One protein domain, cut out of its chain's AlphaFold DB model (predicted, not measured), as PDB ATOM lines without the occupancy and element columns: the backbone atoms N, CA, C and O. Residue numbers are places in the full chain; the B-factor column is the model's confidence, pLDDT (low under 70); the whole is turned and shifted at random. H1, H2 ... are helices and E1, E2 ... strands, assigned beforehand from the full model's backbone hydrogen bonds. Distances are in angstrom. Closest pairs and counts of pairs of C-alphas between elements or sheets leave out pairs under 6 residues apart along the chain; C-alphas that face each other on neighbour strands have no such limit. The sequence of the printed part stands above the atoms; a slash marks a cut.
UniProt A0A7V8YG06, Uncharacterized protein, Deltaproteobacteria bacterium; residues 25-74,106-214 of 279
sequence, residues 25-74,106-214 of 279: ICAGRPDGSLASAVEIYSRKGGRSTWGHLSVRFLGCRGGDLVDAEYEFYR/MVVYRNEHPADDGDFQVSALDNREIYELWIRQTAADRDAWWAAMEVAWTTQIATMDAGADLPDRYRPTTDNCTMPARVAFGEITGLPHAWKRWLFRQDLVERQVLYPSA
ATOM      1  N   ILE A  25     -13.404 -48.017   6.577       65.88
ATOM      2  CA  ILE A  25     -12.216 -48.756   7.009       65.88
ATOM      3  C   ILE A  25     -12.559 -49.671   8.175       65.88
ATOM      4  O   ILE A  25     -12.141 -50.825   8.167       65.88
ATOM      5  N   CYS A  26     -13.306 -49.171   9.158       69.25
ATOM      6  CA  CYS A  26     -13.584 -49.885  10.401       69.25
ATOM      7  C   CYS A  26     -14.893 -50.688  10.395       69.25
ATOM      8  O   CYS A  26     -15.106 -51.502  11.296       69.25
ATOM      9  N   ALA A  27     -15.735 -50.551   9.367       75.25
ATOM     10  CA  ALA A  27     -16.946 -51.352   9.211       75.25
ATOM     11  C   ALA A  27     -16.637 -52.861   9.233       75.25
ATOM     12  O   ALA A  27     -15.892 -53.380   8.401       75.25
ATOM     13  N   GLY A  28     -17.226 -53.574  10.199       74.06
ATOM     14  CA  GLY A  28     -17.063 -55.024  10.356       74.06
ATOM     15  C   GLY A  28     -15.676 -55.471  10.829       74.06
ATOM     16  O   GLY A  28     -15.418 -56.674  10.882       74.06
ATOM     17  N   ARG A  29     -14.783 -54.536  11.180       79.12
ATOM     18  CA  ARG A  29     -13.489 -54.850  11.790       79.12
ATOM     19  C   ARG A  29     -13.616 -54.954  13.310       79.12
ATOM     20  O   ARG A  29     -14.441 -54.253  13.892       79.12
ATOM     21  N   PRO A  30     -12.798 -55.797  13.961       82.69
ATOM     22  CA  PRO A  30     -12.670 -55.757  15.408       82.69
ATOM     23  C   PRO A  30     -12.032 -54.438  15.854       82.69
ATOM     24  O   PRO A  30     -11.241 -53.836  15.121       82.69
ATOM     25  N   ASP A  31     -12.353 -54.034  17.078       87.31
ATOM     26  CA  ASP A  31     -11.685 -52.919  17.738       87.31
ATOM     27  C   ASP A  31     -10.195 -53.229  17.935       87.31
ATOM     28  O   ASP A  31      -9.819 -54.369  18.218       87.31
ATOM     29  N   GLY A  32      -9.349 -52.212  17.779       80.50
ATOM     30  CA  GLY A  32      -7.898 -52.354  17.898       80.50
ATOM     31  C   GLY A  32      -7.111 -51.390  17.016       80.50
ATOM     32  O   GLY A  32      -7.661 -50.666  16.183       80.50
ATOM     33  N   SER A  33      -5.798 -51.363  17.212       81.56
ATOM     34  CA  SER A  33      -4.861 -50.516  16.482       81.56
ATOM     35  C   SER A  33      -4.576 -51.053  15.076       81.56
ATOM     36  O   SER A  33      -4.175 -52.199  14.838       81.56
ATOM     37  N   LEU A  34      -4.704 -50.160  14.106       79.62
ATOM     38  CA  LEU A  34      -4.283 -50.373  12.730       79.62
ATOM     39  C   LEU A  34      -2.807 -50.013  12.556       79.62
ATOM     40  O   LEU A  34      -2.080 -50.735  11.876       79.62
ATOM     41  N   ALA A  35      -2.365 -48.916  13.175       81.69
ATOM     42  CA  ALA A  35      -1.005 -48.417  13.044       81.69
ATOM     43  C   ALA A  35      -0.625 -47.481  14.201       81.69
ATOM     44  O   ALA A  35      -1.491 -46.926  14.878       81.69
ATOM     45  N   SER A  36       0.679 -47.292  14.390       84.00
ATOM     46  CA  SER A  36       1.267 -46.362  15.354       84.00
ATOM     47  C   SER A  36       2.405 -45.566  14.709       84.00
ATOM     48  O   SER A  36       3.141 -46.072  13.851       84.00
ATOM     49  N   ALA A  37       2.562 -44.318  15.138       83.56
ATOM     50  CA  ALA A  37       3.641 -43.440  14.721       83.56
ATOM     51  C   ALA A  37       4.250 -42.709  15.919       83.56
ATOM     52  O   ALA A  37       3.560 -42.387  16.882       83.56
ATOM     53  N   VAL A  38       5.548 -42.420  15.841       84.19
ATOM     54  CA  VAL A  38       6.186 -41.412  16.696       84.19
ATOM     55  C   VAL A  38       6.263 -40.120  15.909       84.19
ATOM     56  O   VAL A  38       6.877 -40.093  14.836       84.19
ATOM     57  N   GLU A  39       5.688 -39.053  16.451       81.94
ATOM     58  CA  GLU A  39       5.803 -37.732  15.845       81.94
ATOM     59  C   GLU A  39       6.859 -36.896  16.562       81.94
ATOM     60  O   GLU A  39       7.082 -37.009  17.769       81.94
ATOM     61  N   ILE A  40       7.585 -36.087  15.794       79.12
ATOM     62  CA  ILE A  40       8.673 -35.246  16.289       79.12
ATOM     63  C   ILE A  40       8.456 -33.825  15.787       79.12
ATOM     64  O   ILE A  40       8.741 -33.508  14.630       79.12
ATOM     65  N   TYR A  41       8.053 -32.949  16.698       76.25
ATOM     66  CA  TYR A  41       7.823 -31.530  16.455       76.25
ATOM     67  C   TYR A  41       9.059 -30.729  16.839       76.25
ATOM     68  O   TYR A  41       9.307 -30.507  18.021       76.25
ATOM     69  N   SER A  42       9.875 -30.284  15.880       67.19
ATOM     70  CA  SER A  42      11.078 -29.501  16.206       67.19
ATOM     71  C   SER A  42      10.759 -28.017  16.443       67.19
ATOM     72  O   SER A  42      10.289 -27.321  15.551       67.19
ATOM     73  N   ARG A  43      11.056 -27.501  17.644       66.69
ATOM     74  CA  ARG A  43      10.685 -26.136  18.078       66.69
ATOM     75  C   ARG A  43      11.342 -25.003  17.262       66.69
ATOM     76  O   ARG A  43      12.444 -25.137  16.721       66.69
ATOM     77  N   LYS A  44      10.683 -23.834  17.298       49.41
ATOM     78  CA  LYS A  44      11.199 -22.481  16.999       49.41
ATOM     79  C   LYS A  44      12.549 -22.209  17.682       49.41
ATOM     80  O   LYS A  44      12.785 -22.630  18.814       49.41
ATOM     81  N   GLY A  45      13.436 -21.453  17.033       37.72
ATOM     82  CA  GLY A  45      14.686 -21.010  17.665       37.72
ATOM     83  C   GLY A  45      14.423 -20.228  18.965       37.72
ATOM     84  O   GLY A  45      13.605 -19.312  18.966       37.72
ATOM     85  N   GLY A  46      15.110 -20.580  20.061       37.69
ATOM     86  CA  GLY A  46      15.113 -19.809  21.319       37.69
ATOM     87  C   GLY A  46      14.460 -20.452  22.557       37.69
ATOM     88  O   GLY A  46      14.581 -19.895  23.644       37.69
ATOM     89  N   ARG A  47      13.814 -21.622  22.459       39.31
ATOM     90  CA  ARG A  47      13.358 -22.422  23.621       39.31
ATOM     91  C   ARG A  47      13.570 -23.903  23.327       39.31
ATOM     92  O   ARG A  47      13.111 -24.323  22.280       39.31
ATOM     93  N   SER A  48      14.243 -24.634  24.233       46.31
ATOM     94  CA  SER A  48      14.679 -26.050  24.140       46.31
ATOM     95  C   SER A  48      15.103 -26.501  22.734       46.31
ATOM     96  O   SER A  48      14.287 -26.618  21.832       46.31
ATOM     97  N   THR A  49      16.379 -26.833  22.544       47.16
ATOM     98  CA  THR A  49      17.030 -27.119  21.247       47.16
ATOM     99  C   THR A  49      16.411 -28.235  20.379       47.16
ATOM    100  O   THR A  49      16.929 -28.505  19.296       47.16
ATOM    101  N   TRP A  50      15.335 -28.891  20.820       52.06
ATOM    102  CA  TRP A  50      15.016 -30.265  20.444       52.06
ATOM    103  C   TRP A  50      13.629 -30.513  19.881       52.06
ATOM    104  O   TRP A  50      13.519 -31.292  18.939       52.06
ATOM    105  N   GLY A  51      12.601 -29.840  20.399       62.69
ATOM    106  CA  GLY A  51      11.224 -30.190  20.066       62.69
ATOM    107  C   GLY A  51      10.484 -30.991  21.134       62.69
ATOM    108  O   GLY A  51      10.969 -31.115  22.259       62.69
ATOM    109  N   HIS A  52       9.307 -31.493  20.769       74.88
ATOM    110  CA  HIS A  52       8.461 -32.399  21.547       74.88
ATOM    111  C   HIS A  52       8.223 -33.694  20.746       74.88
ATOM    112  O   HIS A  52       8.289 -33.655  19.514       74.88
ATOM    113  N   LEU A  53       8.028 -34.823  21.436       80.12
ATOM    114  CA  LEU A  53       7.677 -36.094  20.807       80.12
ATOM    115  C   LEU A  53       6.333 -36.574  21.328       80.12
ATOM    116  O   LEU A  53       6.116 -36.591  22.541       80.12
ATOM    117  N   SER A  54       5.526 -37.063  20.403       85.00
ATOM    118  CA  SER A  54       4.242 -37.682  20.670       85.00
ATOM    119  C   SER A  54       4.221 -39.118  20.154       85.00
ATOM    120  O   SER A  54       5.113 -39.555  19.413       85.00
ATOM    121  N   VAL A  55       3.208 -39.873  20.568       87.38
ATOM    122  CA  VAL A  55       2.818 -41.111  19.893       87.38
ATOM    123  C   VAL A  55       1.414 -40.957  19.352       87.38
ATOM    124  O   VAL A  55       0.504 -40.585  20.082       87.38
ATOM    125  N   ARG A  56       1.228 -41.308  18.089       87.31
ATOM    126  CA  ARG A  56      -0.068 -41.317  17.430       87.31
ATOM    127  C   ARG A  56      -0.501 -42.733  17.106       87.31
ATOM    128  O   ARG A  56       0.314 -43.553  16.687       87.31
ATOM    129  N   PHE A  57      -1.785 -43.005  17.276       86.56
ATOM    130  CA  PHE A  57      -2.418 -44.273  16.958       86.56
ATOM    131  C   PHE A  57      -3.575 -44.060  16.001       86.56
ATOM    132  O   PHE A  57      -4.406 -43.175  16.193       86.56
ATOM    133  N   LEU A  58      -3.646 -44.947  15.015       84.31
ATOM    134  CA  LEU A  58      -4.831 -45.156  14.205       84.31
ATOM    135  C   LEU A  58      -5.446 -46.483  14.592       84.31
ATOM    136  O   LEU A  58      -4.735 -47.488  14.671       84.31
ATOM    137  N   GLY A  59      -6.759 -46.523  14.764       83.44
ATOM    138  CA  GLY A  59      -7.428 -47.763  15.116       83.44
ATOM    139  C   GLY A  59      -8.931 -47.724  14.963       83.44
ATOM    140  O   GLY A  59      -9.505 -46.683  14.689       83.44
ATOM    141  N   CYS A  60      -9.568 -48.871  15.136       82.12
ATOM    142  CA  CYS A  60     -11.015 -48.994  15.087       82.12
ATOM    143  C   CYS A  60     -11.592 -49.072  16.501       82.12
ATOM    144  O   CYS A  60     -11.026 -49.748  17.365       82.12
ATOM    145  N   ARG A  61     -12.717 -48.388  16.729       86.94
ATOM    146  CA  ARG A  61     -13.515 -48.496  17.956       86.94
ATOM    147  C   ARG A  61     -14.997 -48.391  17.618       86.94
ATOM    148  O   ARG A  61     -15.430 -47.381  17.076       86.94
ATOM    149  N   GLY A  62     -15.774 -49.432  17.909       86.38
ATOM    150  CA  GLY A  62     -17.215 -49.454  17.643       86.38
ATOM    151  C   GLY A  62     -17.587 -49.306  16.162       86.38
ATOM    152  O   GLY A  62     -18.686 -48.860  15.851       86.38
ATOM    153  N   GLY A  63     -16.680 -49.666  15.247       79.06
ATOM    154  CA  GLY A  63     -16.861 -49.490  13.800       79.06
ATOM    155  C   GLY A  63     -16.463 -48.115  13.253       79.06
ATOM    156  O   GLY A  63     -16.523 -47.923  12.037       79.06
ATOM    157  N   ASP A  64     -16.001 -47.200  14.105       79.69
ATOM    158  CA  ASP A  64     -15.462 -45.899  13.710       79.69
ATOM    159  C   ASP A  64     -13.929 -45.895  13.745       79.69
ATOM    160  O   ASP A  64     -13.300 -46.622  14.520       79.69
ATOM    161  N   LEU A  65     -13.323 -45.066  12.893       73.62
ATOM    162  CA  LEU A  65     -11.880 -44.839  12.897       73.62
ATOM    163  C   LEU A  65     -11.530 -43.804  13.964       73.62
ATOM    164  O   LEU A  65     -12.015 -42.674  13.947       73.62
ATOM    165  N   VAL A  66     -10.643 -44.198  14.862       84.12
ATOM    166  CA  VAL A  66     -10.047 -43.356  15.887       84.12
ATOM    167  C   VAL A  66      -8.655 -42.945  15.431       84.12
ATOM    168  O   VAL A  66      -7.852 -43.778  15.005       84.12
ATOM    169  N   ASP A  67      -8.389 -41.652  15.556       82.06
ATOM    170  CA  ASP A  67      -7.074 -41.043  15.412       82.06
ATOM    171  C   ASP A  67      -6.769 -40.318  16.719       82.06
ATOM    172  O   ASP A  67      -7.487 -39.384  17.088       82.06
ATOM    173  N   ALA A  68      -5.777 -40.806  17.455       87.12
ATOM    174  CA  ALA A  68      -5.442 -40.282  18.769       87.12
ATOM    175  C   ALA A  68      -3.935 -40.118  18.900       87.12
ATOM    176  O   ALA A  68      -3.178 -41.073  18.727       87.12
ATOM    177  N   GLU A  69      -3.514 -38.916  19.257       87.38
ATOM    178  CA  GLU A  69      -2.127 -38.599  19.563       87.38
ATOM    179  C   GLU A  69      -1.969 -38.309  21.057       87.38
ATOM    180  O   GLU A  69      -2.823 -37.683  21.677       87.38
ATOM    181  N   TYR A  70      -0.879 -38.801  21.643       87.88
ATOM    182  CA  TYR A  70      -0.553 -38.665  23.054       87.88
ATOM    183  C   TYR A  70       0.778 -37.963  23.229       87.88
ATOM    184  O   TYR A  70       1.804 -38.366  22.673       87.88
ATOM    185  N   GLU A  71       0.763 -36.955  24.086       84.50
ATOM    186  CA  GLU A  71       1.872 -36.042  24.294       84.50
ATOM    187  C   GLU A  71       2.151 -35.859  25.782       84.50
ATOM    188  O   GLU A  71       1.244 -35.663  26.587       84.50
ATOM    189  N   PHE A  72       3.424 -35.895  26.169       83.25
ATOM    190  CA  PHE A  72       3.827 -35.756  27.569       83.25
ATOM    191  C   PHE A  72       4.413 -34.375  27.838       83.25
ATOM    192  O   PHE A  72       5.494 -34.034  27.350       83.25
ATOM    193  N   TYR A  73       3.749 -33.596  28.683       81.31
ATOM    194  CA  TYR A  73       4.160 -32.242  29.025       81.31
ATOM    195  C   TYR A  73       4.599 -32.106  30.477       81.31
ATOM    196  O   TYR A  73       4.245 -32.879  31.369       81.31
ATOM    197  N   ARG A  74       5.402 -31.067  30.711       86.06
ATOM    198  CA  ARG A  74       5.647 -30.553  32.051       86.06
ATOM    199  C   ARG A  74       4.471 -29.674  32.441       86.06
ATOM    200  O   ARG A  74       4.212 -28.701  31.744       86.06
ATOM    201  N   MET A 106       4.322 -34.456  35.553       88.25
ATOM    202  CA  MET A 106       4.072 -34.928  34.202       88.25
ATOM    203  C   MET A 106       2.575 -34.890  33.942       88.25
ATOM    204  O   MET A 106       1.797 -35.324  34.785       88.25
ATOM    205  N   VAL A 107       2.204 -34.399  32.767       88.19
ATOM    206  CA  VAL A 107       0.847 -34.523  32.250       88.19
ATOM    207  C   VAL A 107       0.850 -35.198  30.892       88.19
ATOM    208  O   VAL A 107       1.755 -34.979  30.089       88.19
ATOM    209  N   VAL A 108      -0.169 -36.006  30.651       87.62
ATOM    210  CA  VAL A 108      -0.501 -36.629  29.379       87.62
ATOM    211  C   VAL A 108      -1.602 -35.802  28.738       87.62
ATOM    212  O   VAL A 108      -2.681 -35.634  29.312       87.62
ATOM    213  N   TYR A 109      -1.310 -35.270  27.565       85.69
ATOM    214  CA  TYR A 109      -2.285 -34.711  26.651       85.69
ATOM    215  C   TYR A 109      -2.713 -35.787  25.654       85.69
ATOM    216  O   TYR A 109      -1.882 -36.588  25.226       85.69
ATOM    217  N   ARG A 110      -4.003 -35.797  25.306       87.69
ATOM    218  CA  ARG A 110      -4.577 -36.631  24.256       87.69
ATOM    219  C   ARG A 110      -5.255 -35.723  23.234       87.69
ATOM    220  O   ARG A 110      -6.293 -35.142  23.533       87.69
ATOM    221  N   ASN A 111      -4.655 -35.616  22.058       81.88
ATOM    222  CA  ASN A 111      -5.198 -34.910  20.913       81.88
ATOM    223  C   ASN A 111      -6.164 -35.841  20.166       81.88
ATOM    224  O   ASN A 111      -5.758 -36.889  19.649       81.88
ATOM    225  N   GLU A 112      -7.445 -35.483  20.155       76.69
ATOM    226  CA  GLU A 112      -8.474 -36.189  19.397       76.69
ATOM    227  C   GLU A 112      -8.490 -35.671  17.962       76.69
ATOM    228  O   GLU A 112      -8.669 -34.481  17.727       76.69
ATOM    229  N   HIS A 113      -8.342 -36.574  16.993       69.50
ATOM    230  CA  HIS A 113      -8.365 -36.250  15.567       69.50
ATOM    231  C   HIS A 113      -7.227 -35.331  15.076       69.50
ATOM    232  O   HIS A 113      -7.499 -34.367  14.350       69.50
ATOM    233  N   PRO A 114      -5.945 -35.658  15.347       68.88
ATOM    234  CA  PRO A 114      -4.808 -34.872  14.861       68.88
ATOM    235  C   PRO A 114      -4.779 -34.712  13.327       68.88
ATOM    236  O   PRO A 114      -4.209 -33.745  12.830       68.88
ATOM    237  N   ALA A 115      -5.405 -35.607  12.547       61.12
ATOM    238  CA  ALA A 115      -5.557 -35.425  11.098       61.12
ATOM    239  C   ALA A 115      -6.657 -34.438  10.664       61.12
ATOM    240  O   ALA A 115      -6.488 -33.787   9.634       61.12
ATOM    241  N   ASP A 116      -7.791 -34.388  11.373       53.22
ATOM    242  CA  ASP A 116      -9.006 -33.682  10.920       53.22
ATOM    243  C   ASP A 116      -9.177 -32.314  11.577       53.22
ATOM    244  O   ASP A 116      -9.500 -31.341  10.900       53.22
ATOM    245  N   ASP A 117      -8.978 -32.259  12.893       56.69
ATOM    246  CA  ASP A 117      -9.087 -31.047  13.707       56.69
ATOM    247  C   ASP A 117      -7.697 -30.571  14.169       56.69
ATOM    248  O   ASP A 117      -7.572 -29.621  14.937       56.69
ATOM    249  N   GLY A 118      -6.636 -31.236  13.703       52.44
ATOM    250  CA  GLY A 118      -5.287 -30.958  14.149       52.44
ATOM    251  C   GLY A 118      -4.815 -29.566  13.767       52.44
ATOM    252  O   GLY A 118      -4.894 -29.132  12.614       52.44
ATOM    253  N   ASP A 119      -4.146 -28.938  14.725       49.78
ATOM    254  CA  ASP A 119      -3.325 -27.746  14.556       49.78
ATOM    255  C   ASP A 119      -2.119 -27.993  13.639       49.78
ATOM    256  O   ASP A 119      -1.118 -27.304  13.747       49.78
ATOM    257  N   PHE A 120      -2.137 -28.964  12.727       51.41
ATOM    258  CA  PHE A 120      -0.977 -29.339  11.932       51.41
ATOM    259  C   PHE A 120      -0.407 -28.151  11.147       51.41
ATOM    260  O   PHE A 120       0.805 -27.955  11.105       51.41
ATOM    261  N   GLN A 121      -1.267 -27.304  10.571       50.34
ATOM    262  CA  GLN A 121      -0.832 -26.077   9.897       50.34
ATOM    263  C   GLN A 121      -0.258 -25.049  10.884       50.34
ATOM    264  O   GLN A 121       0.797 -24.475  10.619       50.34
ATOM    265  N   VAL A 122      -0.901 -24.849  12.037       55.75
ATOM    266  CA  VAL A 122      -0.447 -23.927  13.096       55.75
ATOM    267  C   VAL A 122       0.889 -24.401  13.681       55.75
ATOM    268  O   VAL A 122       1.876 -23.669  13.722       55.75
ATOM    269  N   SER A 123       0.973 -25.682  14.003       58.44
ATOM    270  CA  SER A 123       2.163 -26.403  14.423       58.44
ATOM    271  C   SER A 123       3.255 -26.356  13.362       58.44
ATOM    272  O   SER A 123       4.413 -26.176  13.721       58.44
ATOM    273  N   ALA A 124       2.947 -26.459  12.068       55.59
ATOM    274  CA  ALA A 124       3.936 -26.315  10.999       55.59
ATOM    275  C   ALA A 124       4.463 -24.874  10.864       55.59
ATOM    276  O   ALA A 124       5.597 -24.683  10.422       55.59
ATOM    277  N   LEU A 125       3.681 -23.864  11.262       55.94
ATOM    278  CA  LEU A 125       4.138 -22.471  11.351       55.94
ATOM    279  C   LEU A 125       5.031 -22.241  12.581       55.94
ATOM    280  O   LEU A 125       6.010 -21.491  12.505       55.94
ATOM    281  N   ASP A 126       4.731 -22.907  13.696       59.72
ATOM    282  CA  ASP A 126       5.454 -22.751  14.963       59.72
ATOM    283  C   ASP A 126       6.657 -23.694  15.130       59.72
ATOM    284  O   ASP A 126       7.550 -23.443  15.956       59.72
ATOM    285  N   ASN A 127       6.734 -24.747  14.316       58.50
ATOM    286  CA  ASN A 127       7.818 -25.721  14.305       58.50
ATOM    287  C   ASN A 127       8.682 -25.598  13.047       58.50
ATOM    288  O   ASN A 127       8.248 -25.265  11.950       58.50
ATOM    289  N   ARG A 128       9.973 -25.884  13.202       63.69
ATOM    290  CA  ARG A 128      10.946 -25.816  12.112       63.69
ATOM    291  C   ARG A 128      10.837 -27.015  11.169       63.69
ATOM    292  O   ARG A 128      11.169 -26.910   9.995       63.69
ATOM    293  N   GLU A 129      10.490 -28.173  11.687       66.69
ATOM    294  CA  GLU A 129      10.345 -29.433  10.961       66.69
ATOM    295  C   GLU A 129       9.418 -30.307  11.804       66.69
ATOM    296  O   GLU A 129       9.608 -30.366  13.026       66.69
ATOM    297  N   ILE A 130       8.481 -30.992  11.163       70.00
ATOM    298  CA  ILE A 130       7.668 -32.037  11.789       70.00
ATOM    299  C   ILE A 130       7.985 -33.349  11.079       70.00
ATOM    300  O   ILE A 130       8.136 -33.369   9.853       70.00
ATOM    301  N   TYR A 131       8.146 -34.413  11.860       74.12
ATOM    302  CA  TYR A 131       8.356 -35.765  11.359       74.12
ATOM    303  C   TYR A 131       7.279 -36.683  11.897       74.12
ATOM    304  O   TYR A 131       7.041 -36.668  13.095       74.12
ATOM    305  N   GLU A 132       6.732 -37.528  11.038       77.12
ATOM    306  CA  GLU A 132       5.839 -38.624  11.407       77.12
ATOM    307  C   GLU A 132       6.534 -39.939  11.028       77.12
ATOM    308  O   GLU A 132       6.847 -40.169   9.852       77.12
ATOM    309  N   LEU A 133       6.868 -40.759  12.028       78.25
ATOM    310  CA  LEU A 133       7.627 -41.999  11.866       78.25
ATOM    311  C   LEU A 133       6.739 -43.200  12.156       78.25
ATOM    312  O   LEU A 133       6.537 -43.547  13.315       78.25
ATOM    313  N   TRP A 134       6.245 -43.840  11.099       80.62
ATOM    314  CA  TRP A 134       5.405 -45.033  11.203       80.62
ATOM    315  C   TRP A 134       6.229 -46.251  11.588       80.62
ATOM    316  O   TRP A 134       7.266 -46.531  10.973       80.62
ATOM    317  N   ILE A 135       5.757 -46.972  12.601       78.44
ATOM    318  CA  ILE A 135       6.528 -48.019  13.264       78.44
ATOM    319  C   ILE A 135       5.977 -49.387  12.877       78.44
ATOM    320  O   ILE A 135       4.793 -49.684  13.036       78.44
ATOM    321  N   ARG A 136       6.872 -50.255  12.414       78.12
ATOM    322  CA  ARG A 136       6.596 -51.668  12.189       78.12
ATOM    323  C   ARG A 136       6.528 -52.392  13.528       78.12
ATOM    324  O   ARG A 136       7.555 -52.698  14.126       78.12
ATOM    325  N   GLN A 137       5.317 -52.679  13.978       74.81
ATOM    326  CA  GLN A 137       5.037 -53.410  15.218       74.81
ATOM    327  C   GLN A 137       4.016 -54.517  14.959       74.81
ATOM    328  O   GLN A 137       3.262 -54.451  13.984       74.81
ATOM    329  N   THR A 138       3.960 -55.532  15.823       80.94
ATOM    330  CA  THR A 138       2.860 -56.506  15.777       80.94
ATOM    331  C   THR A 138       1.554 -55.843  16.226       80.94
ATOM    332  O   THR A 138       1.581 -54.830  16.920       80.94
ATOM    333  N   ALA A 139       0.396 -56.392  15.840       78.38
ATOM    334  CA  ALA A 139      -0.890 -55.858  16.301       78.38
ATOM    335  C   ALA A 139      -0.996 -55.867  17.834       78.38
ATOM    336  O   ALA A 139      -1.349 -54.854  18.423       78.38
ATOM    337  N   ALA A 140      -0.565 -56.961  18.469       82.94
ATOM    338  CA  ALA A 140      -0.568 -57.093  19.921       82.94
ATOM    339  C   ALA A 140       0.290 -56.024  20.619       82.94
ATOM    340  O   ALA A 140      -0.160 -55.435  21.599       82.94
ATOM    341  N   ASP A 141       1.492 -55.731  20.106       82.25
ATOM    342  CA  ASP A 141       2.365 -54.705  20.697       82.25
ATOM    343  C   ASP A 141       1.762 -53.304  20.563       82.25
ATOM    344  O   ASP A 141       1.803 -52.510  21.505       82.25
ATOM    345  N   ARG A 142       1.178 -52.993  19.399       84.50
ATOM    346  CA  ARG A 142       0.521 -51.700  19.170       84.50
ATOM    347  C   ARG A 142      -0.715 -51.531  20.046       84.50
ATOM    348  O   ARG A 142      -0.894 -50.461  20.618       84.50
ATOM    349  N   ASP A 143      -1.529 -52.575  20.185       85.38
ATOM    350  CA  ASP A 143      -2.720 -52.569  21.037       85.38
ATOM    351  C   ASP A 143      -2.345 -52.395  22.508       85.38
ATOM    352  O   ASP A 143      -2.938 -51.572  23.203       85.38
ATOM    353  N   ALA A 144      -1.318 -53.113  22.973       85.12
ATOM    354  CA  ALA A 144      -0.800 -52.972  24.329       85.12
ATOM    355  C   ALA A 144      -0.274 -51.554  24.586       85.12
ATOM    356  O   ALA A 144      -0.529 -50.976  25.645       85.12
ATOM    357  N   TRP A 145       0.427 -50.970  23.613       86.56
ATOM    358  CA  TRP A 145       0.936 -49.610  23.733       86.56
ATOM    359  C   TRP A 145      -0.191 -48.575  23.750       86.56
ATOM    360  O   TRP A 145      -0.208 -47.711  24.627       86.56
ATOM    361  N   TRP A 146      -1.171 -48.688  22.852       88.31
ATOM    362  CA  TRP A 146      -2.322 -47.788  22.849       88.31
ATOM    363  C   TRP A 146      -3.116 -47.901  24.154       88.31
ATOM    364  O   TRP A 146      -3.408 -46.884  24.783       88.31
ATOM    365  N   ALA A 147      -3.380 -49.120  24.631       88.31
ATOM    366  CA  ALA A 147      -4.048 -49.344  25.909       88.31
ATOM    367  C   ALA A 147      -3.285 -48.700  27.079       88.31
ATOM    368  O   ALA A 147      -3.901 -48.067  27.933       88.31
ATOM    369  N   ALA A 148      -1.952 -48.794  27.105       88.25
ATOM    370  CA  ALA A 148      -1.141 -48.139  28.130       88.25
ATOM    371  C   ALA A 148      -1.271 -46.604  28.096       88.25
ATOM    372  O   ALA A 148      -1.319 -45.974  29.154       88.25
ATOM    373  N   MET A 149      -1.356 -45.998  26.906       88.81
ATOM    374  CA  MET A 149      -1.551 -44.548  26.769       88.81
ATOM    375  C   MET A 149      -2.948 -44.106  27.216       88.81
ATOM    376  O   MET A 149      -3.072 -43.132  27.956       88.81
ATOM    377  N   GLU A 150      -3.987 -44.855  26.839       90.25
ATOM    378  CA  GLU A 150      -5.367 -44.615  27.291       90.25
ATOM    379  C   GLU A 150      -5.477 -44.742  28.818       90.25
ATOM    380  O   GLU A 150      -6.086 -43.894  29.471       90.25
ATOM    381  N   VAL A 151      -4.838 -45.751  29.422       89.81
ATOM    382  CA  VAL A 151      -4.798 -45.923  30.885       89.81
ATOM    383  C   VAL A 151      -4.081 -44.758  31.561       89.81
ATOM    384  O   VAL A 151      -4.587 -44.234  32.553       89.81
ATOM    385  N   ALA A 152      -2.931 -44.321  31.041       87.75
ATOM    386  CA  ALA A 152      -2.199 -43.187  31.609       87.75
ATOM    387  C   ALA A 152      -3.036 -41.897  31.569       87.75
ATOM    388  O   ALA A 152      -3.141 -41.191  32.573       87.75
ATOM    389  N   TRP A 153      -3.681 -41.625  30.433       89.62
ATOM    390  CA  TRP A 153      -4.539 -40.456  30.253       89.62
ATOM    391  C   TRP A 153      -5.786 -40.494  31.151       89.62
ATOM    392  O   TRP A 153      -6.045 -39.546  31.892       89.62
ATOM    393  N   THR A 154      -6.524 -41.606  31.166       91.12
ATOM    394  CA  THR A 154      -7.739 -41.755  31.992       91.12
ATOM    395  C   THR A 154      -7.438 -41.745  33.493       91.12
ATOM    396  O   THR A 154      -8.175 -41.127  34.260       91.12
ATOM    397  N   THR A 155      -6.328 -42.352  33.925       90.50
ATOM    398  CA  THR A 155      -5.887 -42.319  35.332       90.50
ATOM    399  C   THR A 155      -5.562 -40.897  35.776       90.50
ATOM    400  O   THR A 155      -5.929 -40.493  36.882       90.50
ATOM    401  N   GLN A 156      -4.906 -40.113  34.918       92.06
ATOM    402  CA  GLN A 156      -4.647 -38.705  35.191       92.06
ATOM    403  C   GLN A 156      -5.951 -37.921  35.363       92.06
ATOM    404  O   GLN A 156      -6.066 -37.172  36.331       92.06
ATOM    405  N   ILE A 157      -6.922 -38.093  34.458       90.94
ATOM    406  CA  ILE A 157      -8.232 -37.427  34.559       90.94
ATOM    407  C   ILE A 157      -8.897 -37.774  35.890       90.94
ATOM    408  O   ILE A 157      -9.202 -36.872  36.663       90.94
ATOM    409  N   ALA A 158      -9.003 -39.063  36.220       90.88
ATOM    410  CA  ALA A 158      -9.597 -39.506  37.480       90.88
ATOM    411  C   ALA A 158      -8.866 -38.945  38.717       90.88
ATOM    412  O   ALA A 158      -9.496 -38.603  39.715       90.88
ATOM    413  N   THR A 159      -7.536 -38.816  38.653       90.94
ATOM    414  CA  THR A 159      -6.723 -38.212  39.724       90.94
ATOM    415  C   THR A 159      -7.057 -36.731  39.905       90.94
ATOM    416  O   THR A 159      -7.220 -36.270  41.035       90.94
ATOM    417  N   MET A 160      -7.184 -35.990  38.802       91.12
ATOM    418  CA  MET A 160      -7.541 -34.571  38.825       91.12
ATOM    419  C   MET A 160      -8.986 -34.357  39.291       91.12
ATOM    420  O   MET A 160      -9.221 -33.477  40.115       91.12
ATOM    421  N   ASP A 161      -9.927 -35.196  38.854       90.06
ATOM    422  CA  ASP A 161     -11.328 -35.151  39.295       90.06
ATOM    423  C   ASP A 161     -11.470 -35.443  40.797       90.06
ATOM    424  O   ASP A 161     -12.304 -34.853  41.478       90.06
ATOM    425  N   ALA A 162     -10.609 -36.306  41.346       91.31
ATOM    426  CA  ALA A 162     -10.530 -36.565  42.784       91.31
ATOM    427  C   ALA A 162      -9.828 -35.444  43.580       91.31
ATOM    428  O   ALA A 162      -9.714 -35.535  44.803       91.31
ATOM    429  N   GLY A 163      -9.313 -34.411  42.906       90.31
ATOM    430  CA  GLY A 163      -8.535 -33.333  43.512       90.31
ATOM    431  C   GLY A 163      -7.177 -33.765  44.072       90.31
ATOM    432  O   GLY A 163      -6.593 -33.068  44.905       90.31
ATOM    433  N   ALA A 164      -6.673 -34.921  43.642       93.06
ATOM    434  CA  ALA A 164      -5.409 -35.472  44.103       93.06
ATOM    435  C   ALA A 164      -4.215 -34.881  43.335       93.06
ATOM    436  O   ALA A 164      -4.340 -34.319  42.245       93.06
ATOM    437  N   ASP A 165      -3.027 -34.988  43.928       94.38
ATOM    438  CA  ASP A 165      -1.784 -34.572  43.285       94.38
ATOM    439  C   ASP A 165      -1.360 -35.608  42.221       94.38
ATOM    440  O   ASP A 165      -1.503 -36.816  42.422       94.38
ATOM    441  N   LEU A 166      -0.798 -35.145  41.099       91.81
ATOM    442  CA  LEU A 166      -0.298 -36.031  40.048       91.81
ATOM    443  C   LEU A 166       0.963 -36.769  40.535       91.81
ATOM    444  O   LEU A 166       1.873 -36.129  41.080       91.81
ATOM    445  N   PRO A 167       1.056 -38.095  40.336       86.56
ATOM    446  CA  PRO A 167       2.102 -38.902  40.963       86.56
ATOM    447  C   PRO A 167       3.476 -38.713  40.308       86.56
ATOM    448  O   PRO A 167       4.507 -38.764  40.984       86.56
ATOM    449  N   ASP A 168       3.505 -38.458  38.998       86.62
ATOM    450  CA  ASP A 168       4.730 -38.474  38.207       86.62
ATOM    451  C   ASP A 168       5.326 -37.084  37.987       86.62
ATOM    452  O   ASP A 168       4.634 -36.074  37.848       86.62
ATOM    453  N   ARG A 169       6.659 -37.022  37.896       86.88
ATOM    454  CA  ARG A 169       7.403 -35.788  37.597       86.88
ATOM    455  C   ARG A 169       7.959 -35.816  36.189       86.88
ATOM    456  O   ARG A 169       8.569 -36.804  35.792       86.88
ATOM    457  N   TYR A 170       7.818 -34.705  35.468       80.31
ATOM    458  CA  TYR A 170       8.314 -34.576  34.106       80.31
ATOM    459  C   TYR A 170       9.841 -34.524  34.065       80.31
ATOM    460  O   TYR A 170      10.472 -33.664  34.690       80.31
ATOM    461  N   ARG A 171      10.437 -35.408  33.264       75.25
ATOM    462  CA  ARG A 171      11.887 -35.500  33.085       75.25
ATOM    463  C   ARG A 171      12.255 -35.461  31.587       75.25
ATOM    464  O   ARG A 171      12.063 -36.448  30.880       75.25
ATOM    465  N   PRO A 172      12.793 -34.333  31.078       63.19
ATOM    466  CA  PRO A 172      12.973 -34.084  29.639       63.19
ATOM    467  C   PRO A 172      14.075 -34.905  28.956       63.19
ATOM    468  O   PRO A 172      14.188 -34.876  27.738       63.19
ATOM    469  N   THR A 173      14.941 -35.572  29.712       59.97
ATOM    470  CA  THR A 173      16.040 -36.390  29.166       59.97
ATOM    471  C   THR A 173      15.934 -37.849  29.593       59.97
ATOM    472  O   THR A 173      16.895 -38.598  29.442       59.97
ATOM    473  N   THR A 174      14.797 -38.248  30.167       61.34
ATOM    474  CA  THR A 174      14.539 -39.623  30.610       61.34
ATOM    475  C   THR A 174      13.182 -40.095  30.075       61.34
ATOM    476  O   THR A 174      12.698 -39.587  29.059       61.34
ATOM    477  N   ASP A 175      12.589 -41.072  30.757       56.53
ATOM    478  CA  ASP A 175      11.420 -41.883  30.403       56.53
ATOM    479  C   ASP A 175      10.088 -41.147  30.179       56.53
ATOM    480  O   ASP A 175       9.051 -41.782  30.283       56.53
ATOM    481  N   ASN A 176      10.051 -39.841  29.887       65.12
ATOM    482  CA  ASN A 176       8.781 -39.112  29.778       65.12
ATOM    483  C   ASN A 176       8.588 -38.536  28.370       65.12
ATOM    484  O   ASN A 176       7.787 -39.055  27.604       65.12
ATOM    485  N   CYS A 177       9.372 -37.531  27.954       65.69
ATOM    486  CA  CYS A 177       9.231 -36.984  26.591       65.69
ATOM    487  C   CYS A 177       9.872 -37.856  25.505       65.69
ATOM    488  O   CYS A 177       9.697 -37.612  24.320       65.69
ATOM    489  N   THR A 178      10.664 -38.845  25.911       68.62
ATOM    490  CA  THR A 178      11.396 -39.753  25.016       68.62
ATOM    491  C   THR A 178      10.793 -41.145  25.034       68.62
ATOM    492  O   THR A 178      11.169 -41.992  24.231       68.62
ATOM    493  N   MET A 179       9.844 -41.365  25.946       72.44
ATOM    494  CA  MET A 179       9.152 -42.626  26.146       72.44
ATOM    495  C   MET A 179       8.505 -43.145  24.876       72.44
ATOM    496  O   MET A 179       8.762 -44.309  24.582       72.44
ATOM    497  N   PRO A 180       7.815 -42.320  24.057       71.56
ATOM    498  CA  PRO A 180       7.273 -42.807  22.797       71.56
ATOM    499  C   PRO A 180       8.324 -43.488  21.920       71.56
ATOM    500  O   PRO A 180       8.158 -44.611  21.455       71.56
ATOM    501  N   ALA A 181       9.471 -42.832  21.772       71.56
ATOM    502  CA  ALA A 181      10.565 -43.362  20.987       71.56
ATOM    503  C   ALA A 181      11.275 -44.536  21.698       71.56
ATOM    504  O   ALA A 181      11.771 -45.437  21.031       71.56
ATOM    505  N   ARG A 182      11.319 -44.575  23.037       72.38
ATOM    506  CA  ARG A 182      11.940 -45.688  23.778       72.38
ATOM    507  C   ARG A 182      11.106 -46.963  23.713       72.38
ATOM    508  O   ARG A 182      11.656 -48.046  23.566       72.38
ATOM    509  N   VAL A 183       9.784 -46.837  23.789       69.12
ATOM    510  CA  VAL A 183       8.856 -47.961  23.612       69.12
ATOM    511  C   VAL A 183       8.919 -48.474  22.174       69.12
ATOM    512  O   VAL A 183       8.984 -49.678  21.952       69.12
ATOM    513  N   ALA A 184       8.972 -47.564  21.201       68.06
ATOM    514  CA  ALA A 184       9.041 -47.915  19.787       68.06
ATOM    515  C   ALA A 184      10.363 -48.563  19.355       68.06
ATOM    516  O   ALA A 184      10.365 -49.473  18.528       68.06
ATOM    517  N   PHE A 185      11.491 -48.058  19.861       70.12
ATOM    518  CA  PHE A 185      12.813 -48.350  19.304       70.12
ATOM    519  C   PHE A 185      13.805 -48.920  20.331       70.12
ATOM    520  O   PHE A 185      14.933 -49.248  19.973       70.12
ATOM    521  N   GLY A 186      13.406 -49.072  21.596       71.06
ATOM    522  CA  GLY A 186      14.275 -49.521  22.683       71.06
ATOM    523  C   GLY A 186      15.093 -48.387  23.305       71.06
ATOM    524  O   GLY A 186      14.697 -47.223  23.312       71.06
ATOM    525  N   GLU A 187      16.249 -48.707  23.886       67.50
ATOM    526  CA  GLU A 187      17.054 -47.692  24.564       67.50
ATOM    527  C   GLU A 187      17.576 -46.637  23.581       67.50
ATOM    528  O   GLU A 187      18.354 -46.912  22.670       67.50
ATOM    529  N   ILE A 188      17.179 -45.387  23.811       64.12
ATOM    530  CA  ILE A 188      17.712 -44.254  23.071       64.12
ATOM    531  C   ILE A 188      18.907 -43.700  23.837       64.12
ATOM    532  O   ILE A 188      18.750 -43.049  24.873       64.12
ATOM    533  N   THR A 189      20.105 -43.930  23.311       53.81
ATOM    534  CA  THR A 189      21.347 -43.427  23.905       53.81
ATOM    535  C   THR A 189      21.824 -42.142  23.228       53.81
ATOM    536  O   THR A 189      21.806 -42.026  22.000       53.81
ATOM    537  N   GLY A 190      22.347 -41.205  24.021       56.94
ATOM    538  CA  GLY A 190      23.082 -40.038  23.533       56.94
ATOM    539  C   GLY A 190      22.300 -38.724  23.538       56.94
ATOM    540  O   GLY A 190      21.143 -38.643  23.942       56.94
ATOM    541  N   LEU A 191      22.978 -37.655  23.110       56.50
ATOM    542  CA  LEU A 191      22.375 -36.328  23.033       56.50
ATOM    543  C   LEU A 191      21.243 -36.317  21.996       56.50
ATOM    544  O   LEU A 191      21.347 -37.008  20.977       56.50
ATOM    545  N   PRO A 192      20.222 -35.466  22.152       57.88
ATOM    546  CA  PRO A 192      19.007 -35.622  21.359       57.88
ATOM    547  C   PRO A 192      19.141 -35.434  19.807       57.88
ATOM    548  O   PRO A 192      18.195 -35.556  19.040       57.88
ATOM    549  N   HIS A 193      20.321 -35.114  19.245       57.72
ATOM    550  CA  HIS A 193      20.535 -34.877  17.785       57.72
ATOM    551  C   HIS A 193      21.081 -36.171  17.207       57.72
ATOM    552  O   HIS A 193      20.834 -36.478  16.038       57.72
ATOM    553  N   ALA A 194      21.795 -36.928  18.044       61.69
ATOM    554  CA  ALA A 194      22.207 -38.284  17.768       61.69
ATOM    555  C   ALA A 194      20.974 -39.187  17.692       61.69
ATOM    556  O   ALA A 194      20.841 -39.894  16.695       61.69
ATOM    557  N   TRP A 195      20.019 -39.063  18.628       65.38
ATOM    558  CA  TRP A 195      18.810 -39.887  18.570       65.38
ATOM    559  C   TRP A 195      17.996 -39.656  17.302       65.38
ATOM    560  O   TRP A 195      17.509 -40.610  16.728       65.38
ATOM    561  N   LYS A 196      17.901 -38.427  16.779       66.88
ATOM    562  CA  LYS A 196      16.942 -38.125  15.695       66.88
ATOM    563  C   LYS A 196      17.423 -38.778  14.410       66.88
ATOM    564  O   LYS A 196      16.670 -39.415  13.688       66.88
ATOM    565  N   ARG A 197      18.728 -38.662  14.165       68.25
ATOM    566  CA  ARG A 197      19.401 -39.349  13.061       68.25
ATOM    567  C   ARG A 197      19.404 -40.862  13.242       68.25
ATOM    568  O   ARG A 197      19.369 -41.563  12.241       68.25
ATOM    569  N   TRP A 198      19.493 -41.342  14.479       71.31
ATOM    570  CA  TRP A 198      19.425 -42.764  14.792       71.31
ATOM    571  C   TRP A 198      18.022 -43.326  14.536       71.31
ATOM    572  O   TRP A 198      17.918 -44.329  13.842       71.31
ATOM    573  N   LEU A 199      16.961 -42.634  14.964       71.62
ATOM    574  CA  LEU A 199      15.558 -42.988  14.723       71.62
ATOM    575  C   LEU A 199      15.287 -43.167  13.226       71.62
ATOM    576  O   LEU A 199      14.753 -44.187  12.813       71.62
ATOM    577  N   PHE A 200      15.767 -42.242  12.388       69.06
ATOM    578  CA  PHE A 200      15.607 -42.352  10.932       69.06
ATOM    579  C   PHE A 200      16.342 -43.526  10.278       69.06
ATOM    580  O   PHE A 200      16.145 -43.772   9.091       69.06
ATOM    581  N   ARG A 201      17.234 -44.199  11.006       71.06
ATOM    582  CA  ARG A 201      18.017 -45.339  10.516       71.06
ATOM    583  C   ARG A 201      17.537 -46.667  11.092       71.06
ATOM    584  O   ARG A 201      18.191 -47.671  10.846       71.06
ATOM    585  N   GLN A 202      16.463 -46.674  11.882       70.81
ATOM    586  CA  GLN A 202      15.943 -47.913  12.451       70.81
ATOM    587  C   GLN A 202      15.202 -48.717  11.388       70.81
ATOM    588  O   GLN A 202      14.323 -48.190  10.710       70.81
ATOM    589  N   ASP A 203      15.477 -50.020  11.328       73.25
ATOM    590  CA  ASP A 203      14.785 -50.965  10.438       73.25
ATOM    591  C   ASP A 203      13.296 -51.144  10.791       73.25
ATOM    592  O   ASP A 203      12.527 -51.750  10.041       73.25
ATOM    593  N   LEU A 204      12.883 -50.655  11.962       69.06
ATOM    594  CA  LEU A 204      11.495 -50.644  12.416       69.06
ATOM    595  C   LEU A 204      10.713 -49.427  11.909       69.06
ATOM    596  O   LEU A 204       9.496 -49.412  12.042       69.06
ATOM    597  N   VAL A 205      11.366 -48.421  11.322       70.94
ATOM    598  CA  VAL A 205      10.667 -47.283  10.713       70.94
ATOM    599  C   VAL A 205      10.306 -47.641   9.279       70.94
ATOM    600  O   VAL A 205      11.178 -47.733   8.417       70.94
ATOM    601  N   GLU A 206       9.016 -47.820   9.005       64.62
ATOM    602  CA  GLU A 206       8.557 -48.123   7.648       64.62
ATOM    603  C   GLU A 206       8.571 -46.873   6.773       64.62
ATOM    604  O   GLU A 206       8.926 -46.931   5.591       64.62
ATOM    605  N   ARG A 207       8.136 -45.738   7.336       64.06
ATOM    606  CA  ARG A 207       7.846 -44.508   6.592       64.06
ATOM    607  C   ARG A 207       8.179 -43.279   7.425       64.06
ATOM    608  O   ARG A 207       7.983 -43.269   8.636       64.06
ATOM    609  N   GLN A 208       8.672 -42.247   6.745       65.44
ATOM    610  CA  GLN A 208       9.003 -40.953   7.334       65.44
ATOM    611  C   GLN A 208       8.307 -39.873   6.521       65.44
ATOM    612  O   GLN A 208       8.644 -39.675   5.351       65.44
ATOM    613  N   VAL A 209       7.354 -39.172   7.125       58.22
ATOM    614  CA  VAL A 209       6.768 -37.982   6.508       58.22
ATOM    615  C   VAL A 209       7.453 -36.765   7.112       58.22
ATOM    616  O   VAL A 209       7.463 -36.601   8.326       58.22
ATOM    617  N   LEU A 210       8.093 -35.953   6.268       61.75
ATOM    618  CA  LEU A 210       8.793 -34.738   6.678       61.75
ATOM    619  C   LEU A 210       8.075 -33.514   6.127       61.75
ATOM    620  O   LEU A 210       7.864 -33.398   4.922       61.75
ATOM    621  N   TYR A 211       7.839 -32.556   7.013       61.53
ATOM    622  CA  TYR A 211       7.301 -31.242   6.696       61.53
ATOM    623  C   TYR A 211       8.373 -30.190   7.007       61.53
ATOM    624  O   TYR A 211       8.516 -29.763   8.156       61.53
ATOM    625  N   PRO A 212       9.236 -29.847   6.031       51.47
ATOM    626  CA  PRO A 212      10.417 -29.029   6.277       51.47
ATOM    627  C   PRO A 212      10.083 -27.529   6.296       51.47
ATOM    628  O   PRO A 212       9.398 -27.027   5.409       51.47
ATOM    629  N   SER A 213      10.653 -26.763   7.234       49.88
ATOM    630  CA  SER A 213      10.569 -25.290   7.191       49.88
ATOM    631  C   SER A 213      11.235 -24.699   5.954       49.88
ATOM    632  O   SER A 213      12.191 -25.247   5.396       49.88
ATOM    633  N   ALA A 214      10.857 -23.458   5.640       52.22
ATOM    634  CA  ALA A 214      11.544 -22.624   4.661       52.22
ATOM    635  C   ALA A 214      13.066 -22.533   4.894       52.22
ATOM    636  O   ALA A 214      13.829 -22.464   3.934       52.22
TER     637      ALA A 214
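This is residues 25 to 74 and 106 to 214 of the 279 residues of an uncharacterized protein of Deltaproteobacteria bacterium (UniProt A0A7V8YG06). A single twisted sheet of six strands forms a wall; the long helix H2 and the short helix H3 pack on one of its faces, and the short helix H1 packs on the opposite face. The short helix H4 only grazes the sheet, and a long link from H2 to H3, residues 162 to 178, has no named element. The printed part has 159 residues, with four named helices and six named strands in the order E1 E2 E3 E4 H1 E5 H2 H3 H4 E6. The sheet order is E4 E3 E2 E1 E5 E6, antiparallel throughout, and the class is mixed, helices and strands. The whole is compact, with a radius of gyration of the C-alphas of 15.9 A and spans of 44 by 40 by 32 A.

E1, residues 32 to 43, bends by 54 degrees at residue 35. It forms a hairpin with E2, residues 52 to 61, where N 37 and O 56 are 2.8 A apart, within hydrogen-bond range. E2 forms a hairpin with E3, residues 64 to 74 (N 57 and O 68, 2.8 A). E1, E2 and E3 are a meander, each strand the antiparallel neighbour of the one before. The edge strand E4, residues 106 to 112, is antiparallel to E3 (N 71 and O 109, 2.9 A). H1, residues 120 to 126, runs along the strands over E5, residues 127 to 135, at a height of 8.2 A over the sheet. E5 is antiparallel to E1 (N 40 and O 131, 2.8 A). H2, residues 139 to 161, is on the opposite face from H1; its closest C-alphas to E1 are those of Asp 143 and Ser 33, 5.4 A, and to E4 those of Trp 153 and Val 108, 5.6 A. H3, residues 179 to 185, is on the same face as H2, at a height of 8.5 A, and runs across the strands, at 66 degrees to E1 on the local plane. H2 and H3 are near each other, with 7 pairs of C-alphas within 10 A. H4, residues 192 to 199, only just grazes the sheet, with residues 196 to 199 and 5 pairs of C-alphas within 10 A. The other edge strand, E6, residues 205 to 212, is antiparallel to E5 (N 132 and O 209, 3.0 A). Every O i to N i+4 pair is within hydrogen-bond range in H1, H2 and H3, and 2 of 4 in H4.

E1 begins at C-alpha 32, (-7.898, -52.354, 17.898), and is 32.1 A long. E2 is 27.5 A, E3 31.9 A and E5 22.4 A long. H2 begins at C-alpha 139, (-0.890, -55.858, 16.301), and is 32.7 A long. E6 ends at C-alpha 212, (10.417, -29.029, 6.277).

The two C-alphas farthest apart are those of Gly 28 and Gly 46, 48.9 A. Residues 75 to 105 are cut out, and C-alphas 74 and 106 are 5.1 A apart across the cut. Of the links printed whole, that from H2 to H3 is long. The mean pLDDT of the printed part is 73.8, and 60 residues are under 70, among them residues 42 to 51, 113 to 129 and 206 to 214.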